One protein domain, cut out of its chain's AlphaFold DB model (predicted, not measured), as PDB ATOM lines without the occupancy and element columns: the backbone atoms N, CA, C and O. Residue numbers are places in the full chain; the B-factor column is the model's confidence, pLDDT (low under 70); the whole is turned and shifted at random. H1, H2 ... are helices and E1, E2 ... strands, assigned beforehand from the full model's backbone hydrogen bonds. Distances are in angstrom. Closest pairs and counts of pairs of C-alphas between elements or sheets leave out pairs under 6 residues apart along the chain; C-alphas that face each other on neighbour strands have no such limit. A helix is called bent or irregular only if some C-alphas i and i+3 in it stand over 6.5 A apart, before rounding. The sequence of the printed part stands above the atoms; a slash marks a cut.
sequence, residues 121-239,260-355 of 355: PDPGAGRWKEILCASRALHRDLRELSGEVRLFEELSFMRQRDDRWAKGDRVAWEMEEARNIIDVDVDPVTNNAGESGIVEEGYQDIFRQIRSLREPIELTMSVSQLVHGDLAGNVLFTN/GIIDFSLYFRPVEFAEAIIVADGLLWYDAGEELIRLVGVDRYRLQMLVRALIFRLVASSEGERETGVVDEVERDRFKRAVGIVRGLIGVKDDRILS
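AT A GLANCE: This is residues 121 to 239 and 260 to 355 of the 355 residues of an uncharacterized protein of Emmonsia crescens (UniProt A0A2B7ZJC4). Two helices, H6 and H8, cross in the core of a rounded body; H9 and H5 run along H8, H3 packs on it too, and H1 packs on H6 away from H9. A small two-strand ribbon, E1 and E3, lies near the start of H6, with E1 next to H1. The printed part has 215 residues, with named elements in the order H1 H2 H3 H4 H5 E1 E2 E3 H6 H7 H8 H9, nine helices and three strands; the class is mostly helix. It is compact, with a radius of gyration of the C-alphas of 17.5 A and spans of 54 by 44 by 41 A.

HOW THE PARTS SIT: Look first at E1, residues 225 to 228, and E3, residues 266 to 269: they are antiparallel neighbours, with N 227 and O 267 at 2.8 A and N 269 and O 225 at 2.9 A, within hydrogen-bond range. From E1 go to H1, residues 128 to 146: the closest C-alphas of the two, those of His 139 and Val 227, are 6.1 A apart. H1 touches H6, residues 271 to 285, with its residues 132 to 139 alone, the C-alphas of Leu 132 and Glu 275 coming closest at 6.7 A. H6 and H7, residues 290 to 296, form a helical hairpin, closest at the C-alphas of Val 279 and Leu 292, 6.3 A. H6 touches H8, residues 300 to 324, at a steep tilt of 54 degrees; the closest C-alphas, of Ala 276 and Leu 306, are 4.7 A apart, and H8 uses residues 302 to 313 alone. H5, residues 201 to 211, H8 and H9, residues 329 to 353, form an up-and-down bundle, each running against the one before. H3, residues 164 to 172, touches H8 at the C-alphas of Gly 168 and Phe 312, 4.2 A. H4, residues 176 to 182, touches H3, about perpendicular at 85 degrees, closest at the C-alphas of Val 171 and Ala 178, 5.5 A. H2, residues 156 to 160, touches no helix. E2, residues 235 to 237, pairs with no named strand. Every O i to N i+4 pair is within hydrogen-bond range in H1, H2, H3, H6 and H8, but 2 of 3 in H4, 5 of 7 in H5, 2 of 3 in H7 and 19 of 21 in H9.

IN THESE COORDINATES: Find C-alpha 128 at (167.526, 198.292, 139.629); from there H1 runs 26.5 A. H8 runs 36.1 A from C-alpha 300, and H9 runs 37.2 A to C-alpha 353 at (166.926, 227.152, 129.609). H5 is irregular: C-alphas 202 and 205 are 7.4 A apart.

THE WHOLE: Residues 240 to 259 are not printed, and C-alphas 239 and 260 are 12.1 A apart. The links H4 to H5 and H5 to E1 are long. Residues 350 to 355, of which 350 to 353 belong to H9, stand free. The pLDDT is under 70 in 47 residues, among them 176 to 197.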
ATOM      1  N   PRO A 121     161.283 187.556 144.454       85.94
ATOM      2  CA  PRO A 121     161.251 188.967 144.129       85.94
ATOM      3  C   PRO A 121     162.102 189.715 145.155       85.94
ATOM      4  O   PRO A 121     161.873 189.610 146.361       85.94
ATOM      5  N   ASP A 122     163.122 190.407 144.668       76.94
ATOM      6  CA  ASP A 122     164.018 191.224 145.481       76.94
ATOM      7  C   ASP A 122     164.480 192.418 144.642       76.94
ATOM      8  O   ASP A 122     165.532 192.360 144.013       76.94
ATOM      9  N   PRO A 123     163.697 193.501 144.571       68.56
ATOM     10  CA  PRO A 123     164.132 194.726 143.913       68.56
ATOM     11  C   PRO A 123     165.021 195.602 144.798       68.56
ATOM     12  O   PRO A 123     165.155 196.785 144.505       68.56
ATOM     13  N   GLY A 124     165.616 195.061 145.876       68.50
ATOM     14  CA  GLY A 124     166.447 195.816 146.815       68.50
ATOM     15  C   GLY A 124     167.459 196.747 146.131       68.50
ATOM     16  O   GLY A 124     167.845 196.531 144.984       68.50
ATOM     17  N   ALA A 125     167.924 197.774 146.853       66.75
ATOM     18  CA  ALA A 125     168.577 198.981 146.314       66.75
ATOM     19  C   ALA A 125     169.697 198.793 145.256       66.75
ATOM     20  O   ALA A 125     170.007 199.730 144.525       66.75
ATOM     21  N   GLY A 126     170.310 197.611 145.146       74.88
ATOM     22  CA  GLY A 126     171.346 197.306 144.153       74.88
ATOM     23  C   GLY A 126     170.867 196.706 142.823       74.88
ATOM     24  O   GLY A 126     171.655 196.670 141.882       74.88
ATOM     25  N   ARG A 127     169.618 196.233 142.707       88.50
ATOM     26  CA  ARG A 127     169.172 195.400 141.566       88.50
ATOM     27  C   ARG A 127     168.429 196.158 140.468       88.50
ATOM     28  O   ARG A 127     168.083 195.575 139.443       88.50
ATOM     29  N   TRP A 128     168.241 197.469 140.612       92.81
ATOM     30  CA  TRP A 128     167.526 198.292 139.629       92.81
ATOM     31  C   TRP A 128     168.072 198.178 138.208       92.81
ATOM     32  O   TRP A 128     167.305 198.108 137.250       92.81
ATOM     33  N   LYS A 129     169.400 198.116 138.061       93.19
ATOM     34  CA  LYS A 129     170.035 197.954 136.750       93.19
ATOM     35  C   LYS A 129     169.684 196.604 136.118       93.19
ATOM     36  O   LYS A 129     169.381 196.569 134.932       93.19
ATOM     37  N   GLU A 130     169.687 195.526 136.900       92.31
ATOM     38  CA  GLU A 130     169.308 194.184 136.439       92.31
ATOM     39  C   GLU A 130     167.832 194.143 136.023       92.31
ATOM     40  O   GLU A 130     167.515 193.650 134.942       92.31
ATOM     41  N   ILE A 131     166.939 194.742 136.820       95.25
ATOM     42  CA  ILE A 131     165.503 194.844 136.505       95.25
ATOM     43  C   ILE A 131     165.286 195.625 135.206       95.25
ATOM     44  O   ILE A 131     164.530 195.184 134.343       95.25
ATOM     45  N   LEU A 132     165.965 196.763 135.026       96.25
ATOM     46  CA  LEU A 132     165.871 197.563 133.800       96.25
ATOM     47  C   LEU A 132     166.429 196.815 132.581       96.25
ATOM     48  O   LEU A 132     165.844 196.893 131.501       96.25
ATOM     49  N   CYS A 133     167.529 196.070 132.731       95.56
ATOM     50  CA  CYS A 133     168.059 195.207 131.672       95.56
ATOM     51  C   CYS A 133     167.047 194.120 131.277       95.56
ATOM     52  O   CYS A 133     166.718 194.009 130.096       95.56
ATOM     53  N   ALA A 134     166.482 193.399 132.250       96.19
ATOM     54  CA  ALA A 134     165.453 192.388 132.009       96.19
ATOM     55  C   ALA A 134     164.192 192.991 131.363       96.19
ATOM     56  O   ALA A 134     163.654 192.428 130.411       96.19
ATOM     57  N   SER A 135     163.761 194.174 131.818       97.31
ATOM     58  CA  SER A 135     162.646 194.932 131.235       97.31
ATOM     59  C   SER A 135     162.882 195.236 129.757       97.31
ATOM     60  O   SER A 135     162.029 194.955 128.917       97.31
ATOM     61  N   ARG A 136     164.050 195.793 129.423       97.31
ATOM     62  CA  ARG A 136     164.406 196.161 128.046       97.31
ATOM     63  C   ARG A 136     164.510 194.942 127.139       97.31
ATOM     64  O   ARG A 136     164.057 195.007 125.997       97.31
ATOM     65  N   ALA A 137     165.084 193.846 127.632       97.44
ATOM     66  CA  ALA A 137     165.169 192.593 126.892       97.44
ATOM     67  C   ALA A 137     163.775 192.004 126.627       97.44
ATOM     68  O   ALA A 137     163.456 191.689 125.481       97.44
ATOM     69  N   LEU A 138     162.907 191.962 127.645       97.94
ATOM     70  CA  LEU A 138     161.513 191.550 127.488       97.94
ATOM     71  C   LEU A 138     160.796 192.389 126.431       97.94
ATOM     72  O   LEU A 138     160.175 191.836 125.529       97.94
ATOM     73  N   HIS A 139     160.857 193.719 126.516       96.38
ATOM     74  CA  HIS A 139     160.124 194.568 125.572       96.38
ATOM     75  C   HIS A 139     160.691 194.498 124.150       96.38
ATOM     76  O   HIS A 139     159.931 194.641 123.196       96.38
ATOM     77  N   ARG A 140     161.990 194.213 123.979       95.50
ATOM     78  CA  ARG A 140     162.579 193.915 122.663       95.50
ATOM     79  C   ARG A 140     161.960 192.654 122.056       95.50
ATOM     80  O   ARG A 140     161.553 192.678 120.898       95.50
ATOM     81  N   ASP A 141     161.824 191.597 122.849       95.69
ATOM     82  CA  ASP A 141     161.217 190.340 122.405       95.69
ATOM     83  C   ASP A 141     159.715 190.484 122.146       95.69
ATOM     84  O   ASP A 141     159.205 189.970 121.153       95.69
ATOM     85  N   LEU A 142     158.998 191.239 122.987       93.94
ATOM     86  CA  LEU A 142     157.595 191.574 122.737       93.94
ATOM     87  C   LEU A 142     157.435 192.336 121.421       93.94
ATOM     88  O   LEU A 142     156.510 192.043 120.659       93.94
ATOM     89  N   ARG A 143     158.339 193.277 121.118       91.81
ATOM     90  CA  ARG A 143     158.330 194.010 119.847       91.81
ATOM     91  C   ARG A 143     158.494 193.082 118.652       91.81
ATOM     92  O   ARG A 143     157.790 193.254 117.661       91.81
ATOM     93  N   GLU A 144     159.416 192.132 118.749       91.06
ATOM     94  CA  GLU A 144     159.696 191.153 117.699       91.06
ATOM     95  C   GLU A 144     158.507 190.228 117.457       91.06
ATOM     96  O   GLU A 144     158.057 190.100 116.322       91.06
ATOM     97  N   LEU A 145     157.932 189.668 118.525       88.69
ATOM     98  CA  LEU A 145     156.730 188.836 118.431       88.69
ATOM     99  C   LEU A 145     155.533 189.611 117.863       88.69
ATOM    100  O   LEU A 145     154.682 189.036 117.188       88.69
ATOM    101  N   SER A 146     155.485 190.923 118.097       79.38
ATOM    102  CA  SER A 146     154.456 191.800 117.535       79.38
ATOM    103  C   SER A 146     154.677 192.133 116.053       79.38
ATOM    104  O   SER A 146     153.752 192.602 115.395       79.38
ATOM    105  N   GLY A 147     155.885 191.917 115.516       61.44
ATOM    106  CA  GLY A 147     156.290 192.323 114.167       61.44
ATOM    107  C   GLY A 147     155.658 191.525 113.023       61.44
ATOM    108  O   GLY A 147     155.669 191.996 111.888       61.44
ATOM    109  N   GLU A 148     155.073 190.357 113.306       47.84
ATOM    110  CA  GLU A 148     154.478 189.475 112.290       47.84
ATOM    111  C   GLU A 148     152.942 189.505 112.259       47.84
ATOM    112  O   GLU A 148     152.341 188.982 111.321       47.84
ATOM    113  N   VAL A 149     152.270 190.138 113.230       46.22
ATOM    114  CA  VAL A 149     150.804 190.075 113.317       46.22
ATOM    115  C   VAL A 149     150.185 191.397 113.762       46.22
ATOM    116  O   VAL A 149     150.582 191.995 114.759       46.22
ATOM    117  N   ARG A 150     149.096 191.785 113.086       47.69
ATOM    118  CA  ARG A 150     148.089 192.755 113.561       47.69
ATOM    119  C   ARG A 150     147.307 192.236 114.789       47.69
ATOM    120  O   ARG A 150     146.112 192.463 114.898       47.69
ATOM    121  N   LEU A 151     147.964 191.540 115.721       49.03
ATOM    122  CA  LEU A 151     147.349 190.929 116.914       49.03
ATOM    123  C   LEU A 151     146.792 191.968 117.903       49.03
ATOM    124  O   LEU A 151     146.114 191.617 118.862       49.03
ATOM    125  N   PHE A 152     147.090 193.251 117.695       50.44
ATOM    126  CA  PHE A 152     146.890 194.291 118.703       50.44
ATOM    127  C   PHE A 152     145.716 195.232 118.430       50.44
ATOM    128  O   PHE A 152     145.320 195.956 119.340       50.44
ATOM    129  N   GLU A 153     145.098 195.175 117.243       46.19
ATOM    130  CA  GLU A 153     143.754 195.750 117.050       46.19
ATOM    131  C   GLU A 153     142.692 194.977 117.875       46.19
ATOM    132  O   GLU A 153     141.609 195.505 118.120       46.19
ATOM    133  N   GLU A 154     143.021 193.777 118.387       47.44
ATOM    134  CA  GLU A 154     142.091 192.830 119.027       47.44
ATOM    135  C   GLU A 154     142.139 192.726 120.564       47.44
ATOM    136  O   GLU A 154     141.255 192.083 121.136       47.44
ATOM    137  N   LEU A 155     143.066 193.377 121.284       63.72
ATOM    138  CA  LEU A 155     143.091 193.315 122.765       63.72
ATOM    139  C   LEU A 155     142.044 194.252 123.396       63.72
ATOM    140  O   LEU A 155     142.335 195.060 124.279       63.72
ATOM    141  N   SER A 156     140.803 194.139 122.925       65.19
ATOM    142  CA  SER A 156     139.619 194.848 123.417       65.19
ATOM    143  C   SER A 156     139.441 194.711 124.931       65.19
ATOM    144  O   SER A 156     139.002 195.670 125.568       65.19
ATOM    145  N   PHE A 157     139.880 193.592 125.522       73.75
ATOM    146  CA  PHE A 157     139.846 193.387 126.970       73.75
ATOM    147  C   PHE A 157     140.611 194.481 127.733       73.75
ATOM    148  O   PHE A 157     140.130 194.936 128.764       73.75
ATOM    149  N   MET A 158     141.734 195.005 127.208       80.00
ATOM    150  CA  MET A 158     142.489 196.076 127.882       80.00
ATOM    151  C   MET A 158     141.670 197.360 128.034       80.00
ATOM    152  O   MET A 158     141.835 198.075 129.019       80.00
ATOM    153  N   ARG A 159     140.785 197.652 127.070       76.81
ATOM    154  CA  ARG A 159     139.868 198.803 127.143       76.81
ATOM    155  C   ARG A 159     138.694 198.546 128.086       76.81
ATOM    156  O   ARG A 159     138.140 199.497 128.618       76.81
ATOM    157  N   GLN A 160     138.322 197.282 128.277       81.31
ATOM    158  CA  GLN A 160     137.199 196.867 129.119       81.31
ATOM    159  C   GLN A 160     137.573 196.729 130.601       81.31
ATOM    160  O   GLN A 160     136.673 196.705 131.438       81.31
ATOM    161  N   ARG A 161     138.870 196.659 130.941       86.12
ATOM    162  CA  ARG A 161     139.331 196.572 132.332       86.12
ATOM    163  C   ARG A 161     138.800 197.731 133.176       86.12
ATOM    164  O   ARG A 161     138.948 198.900 132.804       86.12
ATOM    165  N   ASP A 162     138.272 197.418 134.352       85.62
ATOM    166  CA  ASP A 162     137.794 198.413 135.322       85.62
ATOM    167  C   ASP A 162     138.419 198.265 136.716       85.62
ATOM    168  O   ASP A 162     137.976 198.870 137.689       85.62
ATOM    169  N   ASP A 163     139.490 197.483 136.827       89.69
ATOM    170  CA  ASP A 163     140.279 197.432 138.051       89.69
ATOM    171  C   ASP A 163     140.989 198.773 138.330       89.69
ATOM    172  O   ASP A 163     141.196 199.618 137.448       89.69
ATOM    173  N   ARG A 164     141.405 198.964 139.586       93.50
ATOM    174  CA  ARG A 164     142.109 200.169 140.050       93.50
ATOM    175  C   ARG A 164     143.335 200.555 139.214       93.50
ATOM    176  O   ARG A 164     143.622 201.743 139.066       93.50
ATOM    177  N   TRP A 165     144.058 199.587 138.645       94.50
ATOM    178  CA  TRP A 165     145.227 199.870 137.813       94.50
ATOM    179  C   TRP A 165     144.802 200.359 136.427       94.50
ATOM    180  O   TRP A 165     145.373 201.324 135.922       94.50
ATOM    181  N   ALA A 166     143.768 199.769 135.828       91.75
ATOM    182  CA  ALA A 166     143.191 200.256 134.577       91.75
ATOM    183  C   ALA A 166     142.655 201.693 134.700       91.75
ATOM    184  O   ALA A 166     142.885 202.518 133.812       91.75
ATOM    185  N   LYS A 167     142.017 202.037 135.828       92.19
ATOM    186  CA  LYS A 167     141.610 203.423 136.123       92.19
ATOM    187  C   LYS A 167     142.815 204.359 136.211       92.19
ATOM    188  O   LYS A 167     142.821 205.407 135.562       92.19
ATOM    189  N   GLY A 168     143.856 203.966 136.947       95.12
ATOM    190  CA  GLY A 168     145.091 204.746 137.041       95.12
ATOM    191  C   GLY A 168     145.763 204.973 135.689       95.12
ATOM    192  O   GLY A 168     146.235 206.076 135.414       95.12
ATOM    193  N   ASP A 169     145.757 203.965 134.816       94.06
ATOM    194  CA  ASP A 169     146.341 204.052 133.479       94.06
ATOM    195  C   ASP A 169     145.561 205.040 132.599       94.06
ATOM    196  O   ASP A 169     146.154 205.936 131.994       94.06
ATOM    197  N   ARG A 170     144.223 204.964 132.602       91.19
ATOM    198  CA  ARG A 170     143.369 205.921 131.879       91.19
ATOM    199  C   ARG A 170     143.580 207.358 132.355       91.19
ATOM    200  O   ARG A 170     143.728 208.258 131.526       91.19
ATOM    201  N   VAL A 171     143.635 207.578 133.671       92.19
ATOM    202  CA  VAL A 171     143.853 208.914 134.251       92.19
ATOM    203  C   VAL A 171     145.242 209.435 133.907       92.19
ATOM    204  O   VAL A 171     145.362 210.600 133.528       92.19
ATOM    205  N   ALA A 172     146.286 208.603 133.983       94.00
ATOM    206  CA  ALA A 172     147.656 208.986 133.641       94.00
ATOM    207  C   ALA A 172     147.787 209.472 132.188       94.00
ATOM    208  O   ALA A 172     148.526 210.428 131.934       94.00
ATOM    209  N   TRP A 173     147.030 208.866 131.271       91.38
ATOM    210  CA  TRP A 173     147.098 209.104 129.827       91.38
ATOM    211  C   TRP A 173     145.987 209.996 129.255       91.38
ATOM    212  O   TRP A 173     145.947 210.189 128.044       91.38
ATOM    213  N   GLU A 174     145.131 210.577 130.101       85.00
ATOM    214  CA  GLU A 174     144.043 211.486 129.688       85.00
ATOM    215  C   GLU A 174     143.092 210.887 128.644       85.00
ATOM    216  O   GLU A 174     142.589 211.601 127.768       85.00
ATOM    217  N   MET A 175     142.841 209.579 128.744       71.81
ATOM    218  CA  MET A 175     141.901 208.886 127.864       71.81
ATOM    219  C   MET A 175     140.493 209.484 128.011       71.81
ATOM    220  O   MET A 175     140.124 209.931 129.100       71.81
ATOM    221  N   GLU A 176     139.710 209.537 126.930       56.81
ATOM    222  CA  GLU A 176     138.382 210.182 126.915       56.81
ATOM    223  C   GLU A 176     137.443 209.608 127.987       56.81
ATOM    224  O   GLU A 176     136.685 210.339 128.620       56.81
ATOM    225  N   GLU A 177     137.570 208.321 128.293       55.84
ATOM    226  CA  GLU A 177     136.818 207.645 129.346       55.84
ATOM    227  C   GLU A 177     137.174 208.170 130.746       55.84
ATOM    228  O   GLU A 177     136.310 208.229 131.618       55.84
ATOM    229  N   ALA A 178     138.419 208.611 130.961       55.09
ATOM    230  CA  ALA A 178     138.799 209.326 132.177       55.09
ATOM    231  C   ALA A 178     138.274 210.768 132.184       55.09
ATOM    232  O   ALA A 178     138.007 211.298 133.258       55.09
ATOM    233  N   ARG A 179     138.083 211.405 131.020       53.94
ATOM    234  CA  ARG A 179     137.490 212.754 130.943       53.94
ATOM    235  C   ARG A 179     136.040 212.754 131.403       53.94
ATOM    236  O   ARG A 179     135.676 213.641 132.150       53.94
ATOM    237  N   ASN A 180     135.276 211.700 131.121       50.56
ATOM    238  CA  ASN A 180     133.924 211.539 131.673       50.56
ATOM    239  C   ASN A 180     133.894 211.410 133.213       50.56
ATOM    240  O   ASN A 180     132.873 211.709 133.824       50.56
ATOM    241  N   ILE A 181     134.996 210.985 133.849       51.78
ATOM    242  CA  ILE A 181     135.155 211.006 135.318       51.78
ATOM    243  C   ILE A 181     135.507 212.427 135.800       51.78
ATOM    244  O   ILE A 181     135.088 212.833 136.880       51.78
ATOM    245  N   ILE A 182     136.272 213.178 135.001       51.47
ATOM    246  CA  ILE A 182     136.749 214.537 135.310       51.47
ATOM    247  C   ILE A 182     135.666 215.610 135.043       51.47
ATOM    248  O   ILE A 182     135.638 216.618 135.745       51.47
ATOM    249  N   ASP A 183     134.773 215.389 134.072       41.41
ATOM    250  CA  ASP A 183     133.784 216.350 133.545       41.41
ATOM    251  C   ASP A 183     132.408 216.293 134.245       41.41
ATOM    252  O   ASP A 183     131.413 216.789 133.714       41.41
ATOM    253  N   VAL A 184     132.311 215.726 135.454       42.81
ATOM    254  CA  VAL A 184     131.097 215.887 136.276       42.81
ATOM    255  C   VAL A 184     131.034 217.337 136.772       42.81
ATOM    256  O   VAL A 184     131.672 217.678 137.765       42.81
ATOM    257  N   ASP A 185     130.312 218.171 136.015       37.12
ATOM    258  CA  ASP A 185     129.903 219.565 136.264       37.12
ATOM    259  C   ASP A 185     130.750 220.326 137.301       37.12
ATOM    260  O   ASP A 185     130.455 220.382 138.499       37.12
ATOM    261  N   VAL A 186     131.795 220.994 136.810       42.09
ATOM    262  CA  VAL A 186     132.478 222.047 137.564       42.09
ATOM    263  C   VAL A 186     131.585 223.292 137.544       42.09
ATOM    264  O   VAL A 186     131.737 224.165 136.691       42.09
ATOM    265  N   ASP A 187     130.639 223.382 138.479       38.81
ATOM    266  CA  ASP A 187     130.011 224.661 138.819       38.81
ATOM    267  C   ASP A 187     131.116 225.592 139.369       38.81
ATOM    268  O   ASP A 187     131.749 225.255 140.380       38.81
ATOM    269  N   PRO A 188     131.401 226.749 138.733       43.47
ATOM    270  CA  PRO A 188     132.514 227.628 139.106       43.47
ATOM    271  C   PRO A 188     132.381 228.251 140.508       43.47
ATOM    272  O   PRO A 188     133.266 228.994 140.936       43.47
ATOM    273  N   VAL A 189     131.297 227.966 141.236       44.25
ATOM    274  CA  VAL A 189     131.062 228.433 142.609       44.25
ATOM    275  C   VAL A 189     131.522 227.414 143.671       44.25
ATOM    276  O   VAL A 189     131.754 227.800 144.818       44.25
ATOM    277  N   THR A 190     131.752 226.141 143.321       39.69
ATOM    278  CA  THR A 190     132.206 225.099 144.266       39.69
ATOM    279  C   THR A 190     133.386 224.296 143.713       39.69
ATOM    280  O   THR A 190     133.215 223.269 143.065       39.69
ATOM    281  N   ASN A 191     134.604 224.737 144.026       39.56
ATOM    282  CA  ASN A 191     135.891 224.195 143.557       39.56
ATOM    283  C   ASN A 191     136.236 222.723 143.917       39.56
ATOM    284  O   ASN A 191     137.404 222.368 143.830       39.56
ATOM    285  N   ASN A 192     135.300 221.845 144.300       41.47
ATOM    286  CA  ASN A 192     135.652 220.530 144.873       41.47
ATOM    287  C   ASN A 192     134.969 219.292 144.246       41.47
ATOM    288  O   ASN A 192     135.253 218.183 144.687       41.47
ATOM    289  N   ALA A 193     134.092 219.413 143.242       42.69
ATOM    290  CA  ALA A 193     133.297 218.258 142.783       42.69
ATOM    291  C   ALA A 193     134.014 217.336 141.769       42.69
ATOM    292  O   ALA A 193     133.929 216.116 141.899       42.69
ATOM    293  N   GLY A 194     134.770 217.888 140.810       45.88
ATOM    294  CA  GLY A 194     135.396 217.092 139.736       45.88
ATOM    295  C   GLY A 194     136.613 216.259 140.170       45.88
ATOM    296  O   GLY A 194     136.890 215.207 139.604       45.88
ATOM    297  N   GLU A 195     137.343 216.690 141.206       51.78
ATOM    298  CA  GLU A 195     138.510 215.951 141.724       51.78
ATOM    299  C   GLU A 195     138.129 214.891 142.763       51.78
ATOM    300  O   GLU A 195     138.802 213.863 142.865       51.78
ATOM    301  N   SER A 196     137.024 215.101 143.489       55.03
ATOM    302  CA  SER A 196     136.569 214.206 144.560       55.03
ATOM    303  C   SER A 196     136.118 212.829 144.061       55.03
ATOM    304  O   SER A 196     136.020 211.897 144.858       55.03
ATOM    305  N   GLY A 197     135.851 212.684 142.757       67.81
ATOM    306  CA  GLY A 197     135.525 211.399 142.133       67.81
ATOM    307  C   GLY A 197     136.747 210.563 141.735       67.81
ATOM    308  O   GLY A 197     136.653 209.335 141.717       67.81
ATOM    309  N   ILE A 198     137.887 211.206 141.450       78.88
ATOM    310  CA  ILE A 198     139.070 210.561 140.847       78.88
ATOM    311  C   ILE A 198     139.948 209.904 141.909       78.88
ATOM    312  O   ILE A 198     140.462 208.808 141.694       78.88
ATOM    313  N   VAL A 199     140.153 210.595 143.032       87.94
ATOM    314  CA  VAL A 199     140.961 210.109 144.153       87.94
ATOM    315  C   VAL A 199     140.288 210.416 145.490       87.94
ATOM    316  O   VAL A 199     139.536 211.383 145.616       87.94
ATOM    317  N   GLU A 200     140.581 209.596 146.494       90.38
ATOM    318  CA  GLU A 200     140.196 209.781 147.890       90.38
ATOM    319  C   GLU A 200     140.732 211.109 148.435       90.38
ATOM    320  O   GLU A 200     141.796 211.583 148.025       90.38
ATOM    321  N   GLU A 201     140.008 211.693 149.395       88.12
ATOM    322  CA  GLU A 201     140.281 213.027 149.955       88.12
ATOM    323  C   GLU A 201     141.754 213.201 150.361       88.12
ATOM    324  O   GLU A 201     142.395 214.195 150.019       88.12
ATOM    325  N   GLY A 202     142.338 212.173 150.987       90.06
ATOM    326  CA  GLY A 202     143.731 212.180 151.437       90.06
ATOM    327  C   GLY A 202     144.789 212.266 150.326       90.06
ATOM    328  O   GLY A 202     145.939 212.598 150.620       90.06
ATOM    329  N   TYR A 203     144.428 211.997 149.068       93.25
ATOM    330  CA  TYR A 203     145.328 212.080 147.913       93.25
ATOM    331  C   TYR A 203     145.122 213.334 147.061       93.25
ATOM    332  O   TYR A 203     145.977 213.618 146.223       93.25
ATOM    333  N   GLN A 204     144.046 214.107 147.255       92.88
ATOM    334  CA  GLN A 204     143.672 215.213 146.359       92.88
ATOM    335  C   GLN A 204     144.780 216.265 146.198       92.88
ATOM    336  O   GLN A 204     145.130 216.635 145.077       92.88
ATOM    337  N   ASP A 205     145.398 216.700 147.301       93.69
ATOM    338  CA  ASP A 205     146.494 217.680 147.261       93.69
ATOM    339  C   ASP A 205     147.728 217.159 146.516       93.69
ATOM    340  O   ASP A 205     148.416 217.911 145.820       93.69
ATOM    341  N   ILE A 206     148.028 215.871 146.674       96.19
ATOM    342  CA  ILE A 206     149.173 215.221 146.033       96.19
ATOM    343  C   ILE A 206     148.884 215.051 144.540       96.19
ATOM    344  O   ILE A 206     149.733 215.367 143.707       96.19
ATOM    345  N   PHE A 207     147.667 214.614 144.206       95.88
ATOM    346  CA  PHE A 207     147.191 214.463 142.840       95.88
ATOM    347  C   PHE A 207     147.245 215.790 142.082       95.88
ATOM    348  O   PHE A 207     147.816 215.837 140.995       95.88
ATOM    349  N   ARG A 208     146.753 216.887 142.677       93.31
ATOM    350  CA  ARG A 208     146.854 218.235 142.095       93.31
ATOM    351  C   ARG A 208     148.296 218.629 141.791       93.31
ATOM    352  O   ARG A 208     148.574 219.109 140.694       93.31
ATOM    353  N   GLN A 209     149.217 218.381 142.724       95.38
ATOM    354  CA  GLN A 209     150.635 218.705 142.545       95.38
ATOM    355  C   GLN A 209     151.296 217.906 141.419       95.38
ATOM    356  O   GLN A 209     152.013 218.483 140.609       95.38
ATOM    357  N   ILE A 210     151.086 216.589 141.338       95.94
ATOM    358  CA  ILE A 210     151.700 215.789 140.265       95.94
ATOM    359  C   ILE A 210     151.020 216.036 138.914       95.94
ATOM    360  O   ILE A 210     151.691 216.081 137.885       95.94
ATOM    361  N   ARG A 211     149.702 216.278 138.908       94.19
ATOM    362  CA  ARG A 211     148.941 216.632 137.705       94.19
ATOM    363  C   ARG A 211     149.415 217.956 137.114       94.19
ATOM    364  O   ARG A 211     149.531 218.036 135.897       94.19
ATOM    365  N   SER A 212     149.751 218.959 137.933       93.81
ATOM    366  CA  SER A 212     150.284 220.235 137.430       93.81
ATOM    367  C   SER A 212     151.664 220.112 136.776       93.81
ATOM    368  O   SER A 212     152.072 221.021 136.065       93.81
ATOM    369  N   LEU A 213     152.389 219.010 137.013       95.38
ATOM    370  CA  LEU A 213     153.668 218.712 136.357       95.38
ATOM    371  C   LEU A 213     153.496 217.944 135.038       95.38
ATOM    372  O   LEU A 213     154.473 217.737 134.315       95.38
ATOM    373  N   ARG A 214     152.284 217.464 134.733       94.56
ATOM    374  CA  ARG A 214     152.025 216.695 133.517       94.56
ATOM    375  C   ARG A 214     151.881 217.631 132.328       94.56
ATOM    376  O   ARG A 214     151.017 218.497 132.295       94.56
ATOM    377  N   GLU A 215     152.680 217.368 131.307       91.62
ATOM    378  CA  GLU A 215     152.664 218.079 130.036       91.62
ATOM    379  C   GLU A 215     152.285 217.131 128.889       91.62
ATOM    380  O   GLU A 215     152.484 215.910 129.001       91.62
ATOM    381  N   PRO A 216     151.778 217.659 127.760       88.06
ATOM    382  CA  PRO A 216     151.615 216.886 126.535       88.06
ATOM    383  C   PRO A 216     152.938 216.259 126.080       88.06
ATOM    384  O   PRO A 216     154.003 216.863 126.204       88.06
ATOM    385  N   ILE A 217     152.864 215.050 125.526       84.69
ATOM    386  CA  ILE A 217     154.012 214.356 124.932       84.69
ATOM    387  C   ILE A 217     153.868 214.334 123.413       84.69
ATOM    388  O   ILE A 217     152.775 214.125 122.883       84.69
ATOM    389  N   GLU A 218     154.973 214.535 122.701       76.00
ATOM    390  CA  GLU A 218     154.983 214.411 121.245       76.00
ATOM    391  C   GLU A 218     154.892 212.934 120.842       76.00
ATOM    392  O   GLU A 218     155.790 212.134 121.109       76.00
ATOM    393  N   LEU A 219     153.796 212.569 120.173       64.62
ATOM    394  CA  LEU A 219     153.505 211.190 119.761       64.62
ATOM    395  C   LEU A 219     154.541 210.621 118.777       64.62
ATOM    396  O   LEU A 219     154.723 209.409 118.702       64.62
ATOM    397  N   THR A 220     155.256 211.483 118.055       65.69
ATOM    398  CA  THR A 220     156.333 211.111 117.123       65.69
ATOM    399  C   THR A 220     157.554 210.520 117.829       65.69
ATOM    400  O   THR A 220     158.268 209.721 117.229       65.69
ATOM    401  N   MET A 221     157.777 210.862 119.103       63.03
ATOM    402  CA  MET A 221     158.851 210.301 119.933       63.03
ATOM    403  C   MET A 221     158.405 209.070 120.738       63.03
ATOM    404  O   MET A 221     159.221 208.448 121.410       63.03
ATOM    405  N   SER A 222     157.120 208.708 120.678       68.31
ATOM    406  CA  SER A 222     156.463 207.805 121.623       68.31
ATOM    407  C   SER A 222     155.800 206.632 120.897       68.31
ATOM    408  O   SER A 222     154.577 206.574 120.739       68.31
ATOM    409  N   VAL A 223     156.607 205.664 120.453       83.75
ATOM    410  CA  VAL A 223     156.087 204.464 119.783       83.75
ATOM    411  C   VAL A 223     155.533 203.494 120.824       83.75
ATOM    412  O   VAL A 223     156.285 202.800 121.507       83.75
ATOM    413  N   SER A 224     154.206 203.436 120.928       88.06
ATOM    414  CA  SER A 224     153.537 202.474 121.807       88.06
ATOM    415  C   SER A 224     153.694 201.046 121.290       88.06
ATOM    416  O   SER A 224     153.665 200.795 120.084       88.06
ATOM    417  N   GLN A 225     153.861 200.117 122.221       90.31
ATOM    418  CA  GLN A 225     153.898 198.682 121.973       90.31
ATOM    419  C   GLN A 225     153.350 197.935 123.189       90.31
ATOM    420  O   GLN A 225     152.982 198.550 124.192       90.31
ATOM    421  N   LEU A 226     153.308 196.608 123.120       91.88
ATOM    422  CA  LEU A 226     152.996 195.805 124.290       91.88
ATOM    423  C   LEU A 226     154.129 195.903 125.321       91.88
ATOM    424  O   LEU A 226     155.288 195.638 125.007       91.88
ATOM    425  N   VAL A 227     153.785 196.259 126.556       94.94
ATOM    426  CA  VAL A 227     154.720 196.377 127.678       94.94
ATOM    427  C   VAL A 227     154.163 195.705 128.928       94.94
ATOM    428  O   VAL A 227     152.952 195.542 129.082       94.94
ATOM    429  N   HIS A 228     155.059 195.350 129.845       96.06
ATOM    430  CA  HIS A 228     154.709 194.902 131.189       96.06
ATOM    431  C   HIS A 228     154.781 196.085 132.161       96.06
ATOM    432  O   HIS A 228     155.853 196.646 132.368       96.06
ATOM    433  N   GLY A 229     153.650 196.451 132.764       95.31
ATOM    434  CA  GLY A 229     153.501 197.642 133.609       95.31
ATOM    435  C   GLY A 229     153.637 197.408 135.116       95.31
ATOM    436  O   GLY A 229     153.024 198.140 135.879       95.31
ATOM    437  N   ASP A 230     154.359 196.372 135.555       94.88
ATOM    438  CA  ASP A 230     154.469 196.023 136.985       94.88
ATOM    439  C   ASP A 230     155.743 195.209 137.276       94.88
ATOM    440  O   ASP A 230     155.704 194.180 137.936       94.88
ATOM    441  N   LEU A 231     156.891 195.583 136.704       94.94
ATOM    442  CA  LEU A 231     158.079 194.718 136.756       94.94
ATOM    443  C   LEU A 231     158.838 194.750 138.088       94.94
ATOM    444  O   LEU A 231     159.436 193.738 138.437       94.94
ATOM    445  N   ALA A 232     158.828 195.852 138.847       92.75
ATOM    446  CA  ALA A 232     159.697 195.984 140.023       92.75
ATOM    447  C   ALA A 232     159.494 194.849 141.047       92.75
ATOM    448  O   ALA A 232     160.460 194.299 141.561       92.75
ATOM    449  N   GLY A 233     158.245 194.448 141.297       90.69
ATOM    450  CA  GLY A 233     157.921 193.335 142.195       90.69
ATOM    451  C   GLY A 233     157.899 191.947 141.542       90.69
ATOM    452  O   GLY A 233     157.734 190.962 142.255       90.69
ATOM    453  N   ASN A 234     158.058 191.854 140.218       94.19
ATOM    454  CA  ASN A 234     157.781 190.644 139.433       94.19
ATOM    455  C   ASN A 234     159.010 190.106 138.675       94.19
ATOM    456  O   ASN A 234     158.878 189.306 137.745       94.19
ATOM    457  N   VAL A 235     160.210 190.509 139.103       94.44
ATOM    458  CA  VAL A 235     161.477 189.895 138.686       94.44
ATOM    459  C   VAL A 235     162.029 189.035 139.821       94.44
ATOM    460  O   VAL A 235     162.279 189.513 140.925       94.44
ATOM    461  N   LEU A 236     162.219 187.750 139.541       92.06
ATOM    462  CA  LEU A 236     162.764 186.744 140.434       92.06
ATOM    463  C   LEU A 236     164.276 186.646 140.274       92.06
ATOM    464  O   LEU A 236     164.789 186.443 139.171       92.06
ATOM    465  N   PHE A 237     164.965 186.686 141.409       89.12
ATOM    466  CA  PHE A 237     166.400 186.480 141.497       89.12
ATOM    467  C   PHE A 237     166.706 185.262 142.363       89.12
ATOM    468  O   PHE A 237     166.130 185.069 143.436       89.12
ATOM    469  N   THR A 238     167.652 184.445 141.925       82.88
ATOM    470  CA  THR A 238     168.358 183.507 142.793       82.88
ATOM    471  C   THR A 238     169.447 184.321 143.502       82.88
ATOM    472  O   THR A 238     170.246 185.009 142.873       82.88
ATOM    473  N   ASN A 239     169.390 184.415 144.834       70.75
ATOM    474  CA  ASN A 239     170.251 185.318 145.610       70.75
ATOM    475  C   ASN A 239     171.739 185.124 145.260       70.75
ATOM    476  O   ASN A 239     172.280 184.052 145.500       70.75
ATOM    477  N   GLY A 260     164.240 185.905 136.331       95.06
ATOM    478  CA  GLY A 260     162.940 185.352 135.953       95.06
ATOM    479  C   GLY A 260     161.832 186.394 135.968       95.06
ATOM    480  O   GLY A 260     161.607 187.001 137.002       95.06
ATOM    481  N   ILE A 261     161.089 186.573 134.880       96.38
ATOM    482  CA  ILE A 261     159.919 187.462 134.850       96.38
ATOM    483  C   ILE A 261     158.641 186.640 135.028       96.38
ATOM    484  O   ILE A 261     158.431 185.632 134.344       96.38
ATOM    485  N   ILE A 262     157.785 187.083 135.948       93.88
ATOM    486  CA  ILE A 262     156.495 186.465 136.273       93.88
ATOM    487  C   ILE A 262     155.356 187.491 136.203       93.88
ATOM    488  O   ILE A 262     155.599 188.671 136.004       93.88
ATOM    489  N   ASP A 263     154.111 187.033 136.364       91.25
ATOM    490  CA  ASP A 263     152.942 187.891 136.622       91.25
ATOM    491  C   ASP A 263     152.718 189.056 135.633       91.25
ATOM    492  O   ASP A 263     152.475 190.203 136.005       91.25
ATOM    493  N   PHE A 264     152.699 188.712 134.342       92.69
ATOM    494  CA  PHE A 264     152.493 189.632 133.221       92.69
ATOM    495  C   PHE A 264     151.280 190.555 133.408       92.69
ATOM    496  O   PHE A 264     150.136 190.123 133.303       92.69
ATOM    497  N   SER A 265     151.550 191.848 133.609       92.50
ATOM    498  CA  SER A 265     150.549 192.924 133.612       92.50
ATOM    499  C   SER A 265     150.675 193.734 132.329       92.50
ATOM    500  O   SER A 265     151.529 194.617 132.222       92.50
ATOM    501  N   LEU A 266     149.883 193.370 131.321       92.50
ATOM    502  CA  LEU A 266     150.059 193.849 129.952       92.50
ATOM    503  C   LEU A 266     149.362 195.191 129.704       92.50
ATOM    504  O   LEU A 266     148.169 195.326 129.976       92.50
ATOM    505  N   TYR A 267     150.085 196.140 129.112       91.94
ATOM    506  CA  TYR A 267     149.577 197.439 128.657       91.94
ATOM    507  C   TYR A 267     150.101 197.756 127.257       91.94
ATOM    508  O   TYR A 267     151.138 197.241 126.847       91.94
ATOM    509  N   PHE A 268     149.412 198.639 126.532       91.00
ATOM    510  CA  PHE A 268     149.891 199.149 125.246       91.00
ATOM    511  C   PHE A 268     150.395 200.583 125.398       91.00
ATOM    512  O   PHE A 268     149.604 201.529 125.365       91.00
ATOM    513  N   ARG A 269     151.698 200.737 125.646       92.75
ATOM    514  CA  ARG A 269     152.357 202.004 126.004       92.75
ATOM    515  C   ARG A 269     153.807 202.041 125.507       92.75
ATOM    516  O   ARG A 269     154.324 201.021 125.056       92.75
ATOM    517  N   PRO A 270     154.479 203.202 125.544       93.44
ATOM    518  CA  PRO A 270     155.916 203.273 125.294       93.44
ATOM    519  C   PRO A 270     156.711 202.466 126.323       93.44
ATOM    520  O   PRO A 270     156.305 202.345 127.479       93.44
ATOM    521  N   VAL A 271     157.876 201.958 125.923       95.31
ATOM    522  CA  VAL A 271     158.781 201.213 126.821       95.31
ATOM    523  C   VAL A 271     159.256 202.094 127.968       95.31
ATOM    524  O   VAL A 271     159.327 201.645 129.108       95.31
ATOM    525  N   GLU A 272     159.486 203.376 127.699       96.25
ATOM    526  CA  GLU A 272     159.906 204.343 128.708       96.25
ATOM    527  C   GLU A 272     158.842 204.556 129.789       96.25
ATOM    528  O   GLU A 272     159.190 204.910 130.912       96.25
ATOM    529  N   PHE A 273     157.562 204.296 129.497       97.19
ATOM    530  CA  PHE A 273     156.520 204.289 130.523       97.19
ATOM    531  C   PHE A 273     156.661 203.087 131.464       97.19
ATOM    532  O   PHE A 273     156.538 203.246 132.674       97.19
ATOM    533  N   ALA A 274     156.979 201.900 130.942       97.81
ATOM    534  CA  ALA A 274     157.241 200.731 131.778       97.81
ATOM    535  C   ALA A 274     158.531 200.885 132.607       97.81
ATOM    536  O   ALA A 274     158.543 200.536 133.787       97.81
ATOM    537  N   GLU A 275     159.585 201.490 132.044       97.94
ATOM    538  CA  GLU A 275     160.779 201.881 132.814       97.94
ATOM    539  C   GLU A 275     160.434 202.901 133.907       97.94
ATOM    540  O   GLU A 275     160.876 202.769 135.047       97.94
ATOM    541  N   ALA A 276     159.601 203.892 133.591       98.38
ATOM    542  CA  ALA A 276     159.141 204.881 134.554       98.38
ATOM    543  C   ALA A 276     158.306 204.275 135.693       98.38
ATOM    544  O   ALA A 276     158.400 204.764 136.816       98.38
ATOM    545  N   ILE A 277     157.537 203.209 135.442       98.56
ATOM    546  CA  ILE A 277     156.847 202.463 136.505       98.56
ATOM    547  C   ILE A 277     157.863 201.794 137.435       98.56
ATOM    548  O   ILE A 277     157.730 201.929 138.644       98.56
ATOM    549  N   ILE A 278     158.924 201.169 136.910       97.94
ATOM    550  CA  ILE A 278     159.998 200.600 137.749       97.94
ATOM    551  C   ILE A 278     160.615 201.680 138.651       97.94
ATOM    552  O   ILE A 278     160.836 201.447 139.839       97.94
ATOM    553  N   VAL A 279     160.862 202.875 138.106       97.94
ATOM    554  CA  VAL A 279     161.385 204.012 138.876       97.94
ATOM    555  C   VAL A 279     160.383 204.483 139.930       97.94
ATOM    556  O   VAL A 279     160.767 204.675 141.080       97.94
ATOM    557  N   ALA A 280     159.108 204.651 139.566       98.31
ATOM    558  CA  ALA A 280     158.053 205.047 140.495       98.31
ATOM    559  C   ALA A 280     157.941 204.054 141.660       98.31
ATOM    560  O   ALA A 280     157.934 204.472 142.814       98.31
ATOM    561  N   ASP A 281     157.943 202.754 141.372       97.19
ATOM    562  CA  ASP A 281     157.897 201.699 142.382       97.19
ATOM    563  C   ASP A 281     159.109 201.774 143.316       97.19
ATOM    564  O   ASP A 281     158.962 201.652 144.533       97.19
ATOM    565  N   GLY A 282     160.299 202.028 142.762       96.19
ATOM    566  CA  GLY A 282     161.522 202.236 143.533       96.19
ATOM    567  C   GLY A 282     161.420 203.399 144.518       96.19
ATOM    568  O   GLY A 282     161.759 203.237 145.692       96.19
ATOM    569  N   LEU A 283     160.914 204.548 144.058       96.69
ATOM    570  CA  LEU A 283     160.716 205.743 144.890       96.69
ATOM    571  C   LEU A 283     159.642 205.537 145.970       96.69
ATOM    572  O   LEU A 283     159.734 206.120 147.052       96.69
ATOM    573  N   LEU A 284     158.600 204.757 145.669       96.56
ATOM    574  CA  LEU A 284     157.450 204.578 146.554       96.56
ATOM    575  C   LEU A 284     157.696 203.491 147.604       96.56
ATOM    576  O   LEU A 284     157.498 203.736 148.792       96.56
ATOM    577  N   TRP A 285     158.143 202.305 147.198       94.12
ATOM    578  CA  TRP A 285     158.105 201.117 148.059       94.12
ATOM    579  C   TRP A 285     159.468 200.539 148.423       94.12
ATOM    580  O   TRP A 285     159.529 199.663 149.286       94.12
ATOM    581  N   TYR A 286     160.553 201.028 147.817       92.56
ATOM    582  CA  TYR A 286     161.883 200.426 147.961       92.56
ATOM    583  C   TYR A 286     162.988 201.431 148.316       92.56
ATOM    584  O   TYR A 286     164.165 201.143 148.102       92.56
ATOM    585  N   ASP A 287     162.609 202.590 148.866       89.56
ATOM    586  CA  ASP A 287     163.508 203.642 149.366       89.56
ATOM    587  C   ASP A 287     164.591 204.086 148.360       89.56
ATOM    588  O   ASP A 287     165.664 204.551 148.751       89.56
ATOM    589  N   ALA A 288     164.320 203.965 147.056       93.12
ATOM    590  CA  ALA A 288     165.199 204.517 146.035       93.12
ATOM    591  C   ALA A 288     165.114 206.050 146.031       93.12
ATOM    592  O   ALA A 288     164.070 206.641 146.323       93.12
ATOM    593  N   GLY A 289     166.216 206.699 145.675       93.38
ATOM    594  CA  GLY A 289     166.314 208.140 145.533       93.38
ATOM    595  C   GLY A 289     166.396 208.597 144.077       93.38
ATOM    596  O   GLY A 289     166.079 207.890 143.116       93.38
ATOM    597  N   GLU A 290     166.842 209.839 143.912       95.50
ATOM    598  CA  GLU A 290     166.998 210.496 142.614       95.50
ATOM    599  C   GLU A 290     167.986 209.767 141.680       95.50
ATOM    600  O   GLU A 290     167.901 209.888 140.456       95.50
ATOM    601  N   GLU A 291     168.913 208.976 142.226       94.69
ATOM    602  CA  GLU A 291     169.874 208.182 141.461       94.69
ATOM    603  C   GLU A 291     169.199 207.175 140.524       94.69
ATOM    604  O   GLU A 291     169.677 206.973 139.405       94.69
ATOM    605  N   LEU A 292     168.053 206.609 140.923       95.88
ATOM    606  CA  LEU A 292     167.283 205.703 140.075       95.88
ATOM    607  C   LEU A 292     166.652 206.443 138.885       95.88
ATOM    608  O   LEU A 292     166.634 205.930 137.766       95.88
ATOM    609  N   ILE A 293     166.213 207.688 139.086       97.31
ATOM    610  CA  ILE A 293     165.709 208.540 137.998       97.31
ATOM    611  C   ILE A 293     166.848 208.862 137.021       97.31
ATOM    612  O   ILE A 293     166.696 208.771 135.804       97.31
ATOM    613  N   ARG A 294     168.030 209.196 137.549       96.00
ATOM    614  CA  ARG A 294     169.218 209.491 136.732       96.00
ATOM    615  C   ARG A 294     169.702 208.282 135.935       96.00
ATOM    616  O   ARG A 294     170.230 208.478 134.843       96.00
ATOM    617  N   LEU A 295     169.493 207.067 136.443       95.25
ATOM    618  CA  LEU A 295     169.843 205.824 135.756       95.25
ATOM    619  C   LEU A 295     169.046 205.624 134.458       95.25
ATOM    620  O   LEU A 295     169.602 205.124 133.480       95.25
ATOM    621  N   VAL A 296     167.766 206.013 134.435       95.12
ATOM    622  CA  VAL A 296     166.941 205.935 133.216       95.12
ATOM    623  C   VAL A 296     167.071 207.183 132.346       95.12
ATOM    624  O   VAL A 296     167.059 207.066 131.124       95.12
ATOM    625  N   GLY A 297     167.248 208.359 132.958       95.44
ATOM    626  CA  GLY A 297     167.469 209.641 132.292       95.44
ATOM    627  C   GLY A 297     166.505 210.743 132.751       95.44
ATOM    628  O   GLY A 297     165.358 210.490 133.106       95.44
ATOM    629  N   VAL A 298     166.987 211.990 132.714       96.19
ATOM    630  CA  VAL A 298     166.281 213.201 133.197       96.19
ATOM    631  C   VAL A 298     165.885 214.162 132.066       96.19
ATOM    632  O   VAL A 298     165.664 215.358 132.274       96.19
ATOM    633  N   ASP A 299     165.840 213.679 130.824       93.44
ATOM    634  CA  ASP A 299     165.295 214.475 129.728       93.44
ATOM    635  C   ASP A 299     163.777 214.682 129.895       93.44
ATOM    636  O   ASP A 299     163.118 214.040 130.714       93.44
ATOM    637  N   ARG A 300     163.216 215.632 129.134       92.38
ATOM    638  CA  ARG A 300     161.821 216.067 129.314       92.38
ATOM    639  C   ARG A 300     160.859 214.902 129.091       92.38
ATOM    640  O   ARG A 300     159.911 214.750 129.850       92.38
ATOM    641  N   TYR A 301     161.124 214.075 128.083       93.69
ATOM    642  CA  TYR A 301     160.264 212.956 127.725       93.69
ATOM    643  C   TYR A 301     160.257 211.887 128.825       93.69
ATOM    644  O   TYR A 301     159.186 211.488 129.282       93.69
ATOM    645  N   ARG A 302     161.430 211.499 129.343       95.44
ATOM    646  CA  ARG A 302     161.525 210.524 130.444       95.44
ATOM    647  C   ARG A 302     160.903 211.018 131.746       95.44
ATOM    648  O   ARG A 302     160.178 210.266 132.396       95.44
ATOM    649  N   LEU A 303     161.104 212.288 132.101       96.62
ATOM    650  CA  LEU A 303     160.432 212.877 133.265       96.62
ATOM    651  C   LEU A 303     158.907 212.882 133.090       96.62
ATOM    652  O   LEU A 303     158.184 212.588 134.038       96.62
ATOM    653  N   GLN A 304     158.404 213.126 131.877       96.00
ATOM    654  CA  GLN A 304     156.971 213.052 131.585       96.00
ATOM    655  C   GLN A 304     156.403 211.624 131.628       96.00
ATOM    656  O   GLN A 304     155.221 211.457 131.948       96.00
ATOM    657  N   MET A 305     157.212 210.594 131.360       97.25
ATOM    658  CA  MET A 305     156.834 209.199 131.624       97.25
ATOM    659  C   MET A 305     156.758 208.918 133.128       97.25
ATOM    660  O   MET A 305     155.794 208.303 133.579       97.25
ATOM    661  N   LEU A 306     157.708 209.437 133.914       98.38
ATOM    662  CA  LEU A 306     157.708 209.306 135.376       98.38
ATOM    663  C   LEU A 306     156.524 210.016 136.037       98.38
ATOM    664  O   LEU A 306     155.878 209.435 136.906       98.38
ATOM    665  N   VAL A 307     156.173 211.226 135.591       98.44
ATOM    666  CA  VAL A 307     154.965 211.927 136.059       98.44
ATOM    667  C   VAL A 307     153.717 211.072 135.826       98.44
ATOM    668  O   VAL A 307     152.907 210.893 136.734       98.44
ATOM    669  N   ARG A 308     153.578 210.483 134.631       98.19
ATOM    670  CA  ARG A 308     152.455 209.588 134.306       98.19
ATOM    671  C   ARG A 308     152.472 208.315 135.149       98.19
ATOM    672  O   ARG A 308     151.413 207.894 135.600       98.19
ATOM    673  N   ALA A 309     153.640 207.721 135.391       98.62
ATOM    674  CA  ALA A 309     153.773 206.517 136.209       98.62
ATOM    675  C   ALA A 309     153.387 206.777 137.677       98.62
ATOM    676  O   ALA A 309     152.689 205.968 138.287       98.62
ATOM    677  N   LEU A 310     153.758 207.941 138.224       98.69
ATOM    678  CA  LEU A 310     153.335 208.361 139.563       98.69
ATOM    679  C   LEU A 310     151.829 208.634 139.635       98.69
ATOM    680  O   LEU A 310     151.203 208.225 140.607       98.69
ATOM    681  N   ILE A 311     151.226 209.255 138.612       98.38
ATOM    682  CA  ILE A 311     149.760 209.402 138.530       98.38
ATOM    683  C   ILE A 311     149.083 208.026 138.500       98.38
ATOM    684  O   ILE A 311     148.138 207.799 139.252       98.38
ATOM    685  N   PHE A 312     149.591 207.104 137.677       98.12
ATOM    686  CA  PHE A 312     149.098 205.730 137.579       98.12
ATOM    687  C   PHE A 312     149.090 205.031 138.945       98.12
ATOM    688  O   PHE A 312     148.049 204.524 139.364       98.12
ATOM    689  N   ARG A 313     150.215 205.056 139.674       98.31
ATOM    690  CA  ARG A 313     150.304 204.442 141.008       98.31
ATOM    691  C   ARG A 313     149.464 205.169 142.056       98.31
ATOM    692  O   ARG A 313     148.864 204.499 142.893       98.31
ATOM    693  N   LEU A 314     149.382 206.500 142.008       98.06
ATOM    694  CA  LEU A 314     148.612 207.294 142.970       98.06
ATOM    695  C   LEU A 314     147.122 206.981 142.869       98.06
ATOM    696  O   LEU A 314     146.492 206.675 143.877       98.06
ATOM    697  N   VAL A 315     146.572 206.994 141.654       96.81
ATOM    698  CA  VAL A 315     145.158 206.672 141.423       96.81
ATOM    699  C   VAL A 315     144.867 205.220 141.803       96.81
ATOM    700  O   VAL A 315     143.893 204.966 142.503       96.81
ATOM    701  N   ALA A 316     145.737 204.273 141.433       96.06
ATOM    702  CA  ALA A 316     145.565 202.873 141.819       96.06
ATOM    703  C   ALA A 316     145.612 202.664 143.347       96.06
ATOM    704  O   ALA A 316     144.861 201.846 143.876       96.06
ATOM    705  N   SER A 317     146.468 203.403 144.062       96.56
ATOM    706  CA  SER A 317     146.569 203.335 145.530       96.56
ATOM    707  C   SER A 317     145.336 203.936 146.197       96.56
ATOM    708  O   SER A 317     144.749 203.314 147.077       96.56
ATOM    709  N   SER A 318     144.886 205.088 145.704       95.38
ATOM    710  CA  SER A 318     143.652 205.738 146.137       95.38
ATOM    711  C   SER A 318     142.421 204.843 145.954       95.38
ATOM    712  O   SER A 318     141.637 204.667 146.880       95.38
ATOM    713  N   GLU A 319     142.243 204.249 144.772       93.56
ATOM    714  CA  GLU A 319     141.148 203.300 144.524       93.56
ATOM    715  C   GLU A 319     141.286 202.043 145.399       93.56
ATOM    716  O   GLU A 319     140.291 201.501 145.864       93.56
ATOM    717  N   GLY A 320     142.512 201.617 145.719       92.88
ATOM    718  CA  GLY A 320     142.755 200.562 146.703       92.88
ATOM    719  C   GLY A 320     142.281 200.911 148.120       92.88
ATOM    720  O   GLY A 320     141.701 200.058 148.797       92.88
ATOM    721  N   GLU A 321     142.491 202.148 148.580       93.81
ATOM    722  CA  GLU A 321     141.925 202.619 149.854       93.81
ATOM    723  C   GLU A 321     140.393 202.632 149.799       93.81
ATOM    724  O   GLU A 321     139.749 202.166 150.735       93.81
ATOM    725  N   ARG A 322     139.805 203.072 148.679       91.00
ATOM    726  CA  ARG A 322     138.350 203.052 148.449       91.00
ATOM    727  C   ARG A 322     137.765 201.640 148.511       91.00
ATOM    728  O   ARG A 322     136.749 201.423 149.165       91.00
ATOM    729  N   GLU A 323     138.405 200.676 147.852       90.88
ATOM    730  CA  GLU A 323     137.986 199.267 147.821       90.88
ATOM    731  C   GLU A 323     138.056 198.603 149.204       90.88
ATOM    732  O   GLU A 323     137.209 197.778 149.548       90.88
ATOM    733  N   THR A 324     139.078 198.938 149.994       91.38
ATOM    734  CA  THR A 324     139.340 198.289 151.290       91.38
ATOM    735  C   THR A 324     138.743 199.035 152.481       91.38
ATOM    736  O   THR A 324     138.566 198.438 153.544       91.38
ATOM    737  N   GLY A 325     138.449 200.329 152.331       90.38
ATOM    738  CA  GLY A 325     138.090 201.238 153.420       90.38
ATOM    739  C   GLY A 325     139.239 201.515 154.399       90.38
ATOM    740  O   GLY A 325     138.995 202.030 155.491       90.38
ATOM    741  N   VAL A 326     140.477 201.141 154.055       90.31
ATOM    742  CA  VAL A 326     141.653 201.280 154.922       90.31
ATOM    743  C   VAL A 326     142.491 202.461 154.456       90.31
ATOM    744  O   VAL A 326     142.981 202.479 153.334       90.31
ATOM    745  N   VAL A 327     142.685 203.424 155.353       90.81
ATOM    746  CA  VAL A 327     143.548 204.587 155.130       90.81
ATOM    747  C   VAL A 327     145.007 204.223 155.409       90.81
ATOM    748  O   VAL A 327     145.308 203.714 156.490       90.81
ATOM    749  N   ASP A 328     145.912 204.538 154.475       91.12
ATOM    750  CA  ASP A 328     147.357 204.352 154.636       91.12
ATOM    751  C   ASP A 328     148.101 205.697 154.544       91.12
ATOM    752  O   ASP A 328     148.439 206.212 153.477       91.12
ATOM    753  N   GLU A 329     148.368 206.305 155.702       92.31
ATOM    754  CA  GLU A 329     149.101 207.576 155.772       92.31
ATOM    755  C   GLU A 329     150.560 207.446 155.313       92.31
ATOM    756  O   GLU A 329     151.109 208.382 154.723       92.31
ATOM    757  N   VAL A 330     151.180 206.281 155.531       95.06
ATOM    758  CA  VAL A 330     152.566 206.019 155.119       95.06
ATOM    759  C   VAL A 330     152.656 205.994 153.597       95.06
ATOM    760  O   VAL A 330     153.603 206.545 153.025       95.06
ATOM    761  N   GLU A 331     151.657 205.408 152.941       94.81
ATOM    762  CA  GLU A 331     151.532 205.407 151.486       94.81
ATOM    763  C   GLU A 331     151.455 206.829 150.924       94.81
ATOM    764  O   GLU A 331     152.240 207.211 150.052       94.81
ATOM    765  N   ARG A 332     150.602 207.678 151.498       95.44
ATOM    766  CA  ARG A 332     150.482 209.089 151.090       95.44
ATOM    767  C   ARG A 332     151.801 209.847 151.247       95.44
ATOM    768  O   ARG A 332     152.177 210.630 150.370       95.44
ATOM    769  N   ASP A 333     152.536 209.610 152.328       96.69
ATOM    770  CA  ASP A 333     153.832 210.252 152.553       96.69
ATOM    771  C   ASP A 333     154.912 209.794 151.565       96.69
ATOM    772  O   ASP A 333     155.762 210.603 151.177       96.69
ATOM    773  N   ARG A 334     154.869 208.539 151.096       97.62
ATOM    774  CA  ARG A 334     155.730 208.067 149.995       97.62
ATOM    775  C   ARG A 334     155.473 208.867 148.722       97.62
ATOM    776  O   ARG A 334     156.423 209.384 148.132       97.62
ATOM    777  N   PHE A 335     154.206 209.071 148.353       98.19
ATOM    778  CA  PHE A 335     153.866 209.892 147.189       98.19
ATOM    779  C   PHE A 335     154.325 211.345 147.343       98.19
ATOM    780  O   PHE A 335     154.924 211.886 146.414       98.19
ATOM    781  N   LYS A 336     154.127 211.978 148.509       97.88
ATOM    782  CA  LYS A 336     154.618 213.350 148.753       97.88
ATOM    783  C   LYS A 336     156.126 213.464 148.518       97.88
ATOM    784  O   LYS A 336     156.572 214.409 147.864       97.88
ATOM    785  N   ARG A 337     156.912 212.500 149.018       97.88
ATOM    786  CA  ARG A 337     158.369 212.467 148.806       97.88
ATOM    787  C   ARG A 337     158.719 212.302 147.328       97.88
ATOM    788  O   ARG A 337     159.485 213.110 146.805       97.88
ATOM    789  N   ALA A 338     158.126 211.320 146.648       98.19
ATOM    790  CA  ALA A 338     158.387 211.056 145.234       98.19
ATOM    791  C   ALA A 338     158.048 212.269 144.343       98.19
ATOM    792  O   ALA A 338     158.868 212.688 143.523       98.19
ATOM    793  N   VAL A 339     156.886 212.899 144.556       97.56
ATOM    794  CA  VAL A 339     156.472 214.118 143.837       97.56
ATOM    795  C   VAL A 339     157.432 215.279 144.113       97.56
ATOM    796  O   VAL A 339     157.775 216.022 143.194       97.56
ATOM    797  N   GLY A 340     157.920 215.417 145.350       97.62
ATOM    798  CA  GLY A 340     158.927 216.414 145.713       97.62
ATOM    799  C   GLY A 340     160.230 216.276 144.917       97.62
ATOM    800  O   GLY A 340     160.727 217.278 144.398       97.62
ATOM    801  N   ILE A 341     160.741 215.048 144.768       97.12
ATOM    802  CA  ILE A 341     161.951 214.752 143.981       97.12
ATOM    803  C   ILE A 341     161.731 215.112 142.505       97.12
ATOM    804  O   ILE A 341     162.526 215.848 141.917       97.12
ATOM    805  N   VAL A 342     160.628 214.646 141.909       96.31
ATOM    806  CA  VAL A 342     160.319 214.900 140.489       96.31
ATOM    807  C   VAL A 342     160.138 216.393 140.212       96.31
ATOM    808  O   VAL A 342     160.685 216.903 139.235       96.31
ATOM    809  N   ARG A 343     159.446 217.122 141.095       96.00
ATOM    810  CA  ARG A 343     159.294 218.580 140.988       96.00
ATOM    811  C   ARG A 343     160.644 219.297 141.009       96.00
ATOM    812  O   ARG A 343     160.844 220.217 140.223       96.00
ATOM    813  N   GLY A 344     161.562 218.877 141.883       95.00
ATOM    814  CA  GLY A 344     162.915 219.433 141.946       95.00
ATOM    815  C   GLY A 344     163.681 219.248 140.635       95.00
ATOM    816  O   GLY A 344     164.281 220.195 140.131       95.00
ATOM    817  N   LEU A 345     163.604 218.057 140.037       94.19
ATOM    818  CA  LEU A 345     164.252 217.764 138.755       94.19
ATOM    819  C   LEU A 345     163.676 218.561 137.578       94.19
ATOM    820  O   LEU A 345     164.439 218.983 136.709       94.19
ATOM    821  N   ILE A 346     162.357 218.765 137.547       92.56
ATOM    822  CA  ILE A 346     161.697 219.569 136.509       92.56
ATOM    823  C   ILE A 346     162.069 221.051 136.674       92.56
ATOM    824  O   ILE A 346     162.562 221.656 135.725       92.56
ATOM    825  N   GLY A 347     161.943 221.610 137.883       82.31
ATOM    826  CA  GLY A 347     162.213 223.033 138.138       82.31
ATOM    827  C   GLY A 347     163.664 223.454 137.869       82.31
ATOM    828  O   GLY A 347     163.902 224.493 137.265       82.31
ATOM    829  N   VAL A 348     164.651 222.612 138.209       69.81
ATOM    830  CA  VAL A 348     166.077 222.877 137.911       69.81
ATOM    831  C   VAL A 348     166.355 222.986 136.406       69.81
ATOM    832  O   VAL A 348     167.372 223.551 136.001       69.81
ATOM    833  N   LYS A 349     165.497 222.412 135.558       59.25
ATOM    834  CA  LYS A 349     165.686 222.418 134.110       59.25
ATOM    835  C   LYS A 349     165.169 223.701 133.463       59.25
ATOM    836  O   LYS A 349     165.840 224.203 132.564       59.25
ATOM    837  N   ASP A 350     164.048 224.233 133.940       60.38
ATOM    838  CA  ASP A 350     163.485 225.492 133.437       60.38
ATOM    839  C   ASP A 350     164.444 226.665 133.686       60.38
ATOM    840  O   ASP A 350     164.679 227.474 132.787       60.38
ATOM    841  N   ASP A 351     165.125 226.674 134.836       59.50
ATOM    842  CA  ASP A 351     166.136 227.687 135.162       59.50
ATOM    843  C   ASP A 351     167.366 227.642 134.231       59.50
ATOM    844  O   ASP A 351     167.964 228.677 133.946       59.50
ATOM    845  N   ARG A 352     167.743 226.461 133.712       55.97
ATOM    846  CA  ARG A 352     168.902 226.293 132.805       55.97
ATOM    847  C   ARG A 352     168.604 226.615 131.343       55.97
ATOM    848  O   ARG A 352     169.537 226.699 130.553       55.97
ATOM    849  N   ILE A 353     167.333 226.724 130.959       52.72
ATOM    850  CA  ILE A 353     166.926 227.152 129.609       52.72
ATOM    851  C   ILE A 353     166.880 228.690 129.530       52.72
ATOM    852  O   ILE A 353     166.971 229.256 128.443       52.72
ATOM    853  N   LEU A 354     166.775 229.366 130.680       46.56
ATOM    854  CA  LEU A 354     166.722 230.825 130.809       46.56
ATOM    855  C   LEU A 354     168.086 231.485 131.099       46.56
ATOM    856  O   LEU A 354     168.160 232.715 131.125       46.56
ATOM    857  N   SER A 355     169.146 230.695 131.308       41.66
ATOM    858  CA  SER A 355     170.543 231.136 131.484       41.66
ATOM    859  C   SER A 355     171.373 230.851 130.243       41.66
ATOM    860  O   SER A 355     172.170 231.730 129.847       41.66
TER     861      SER A 355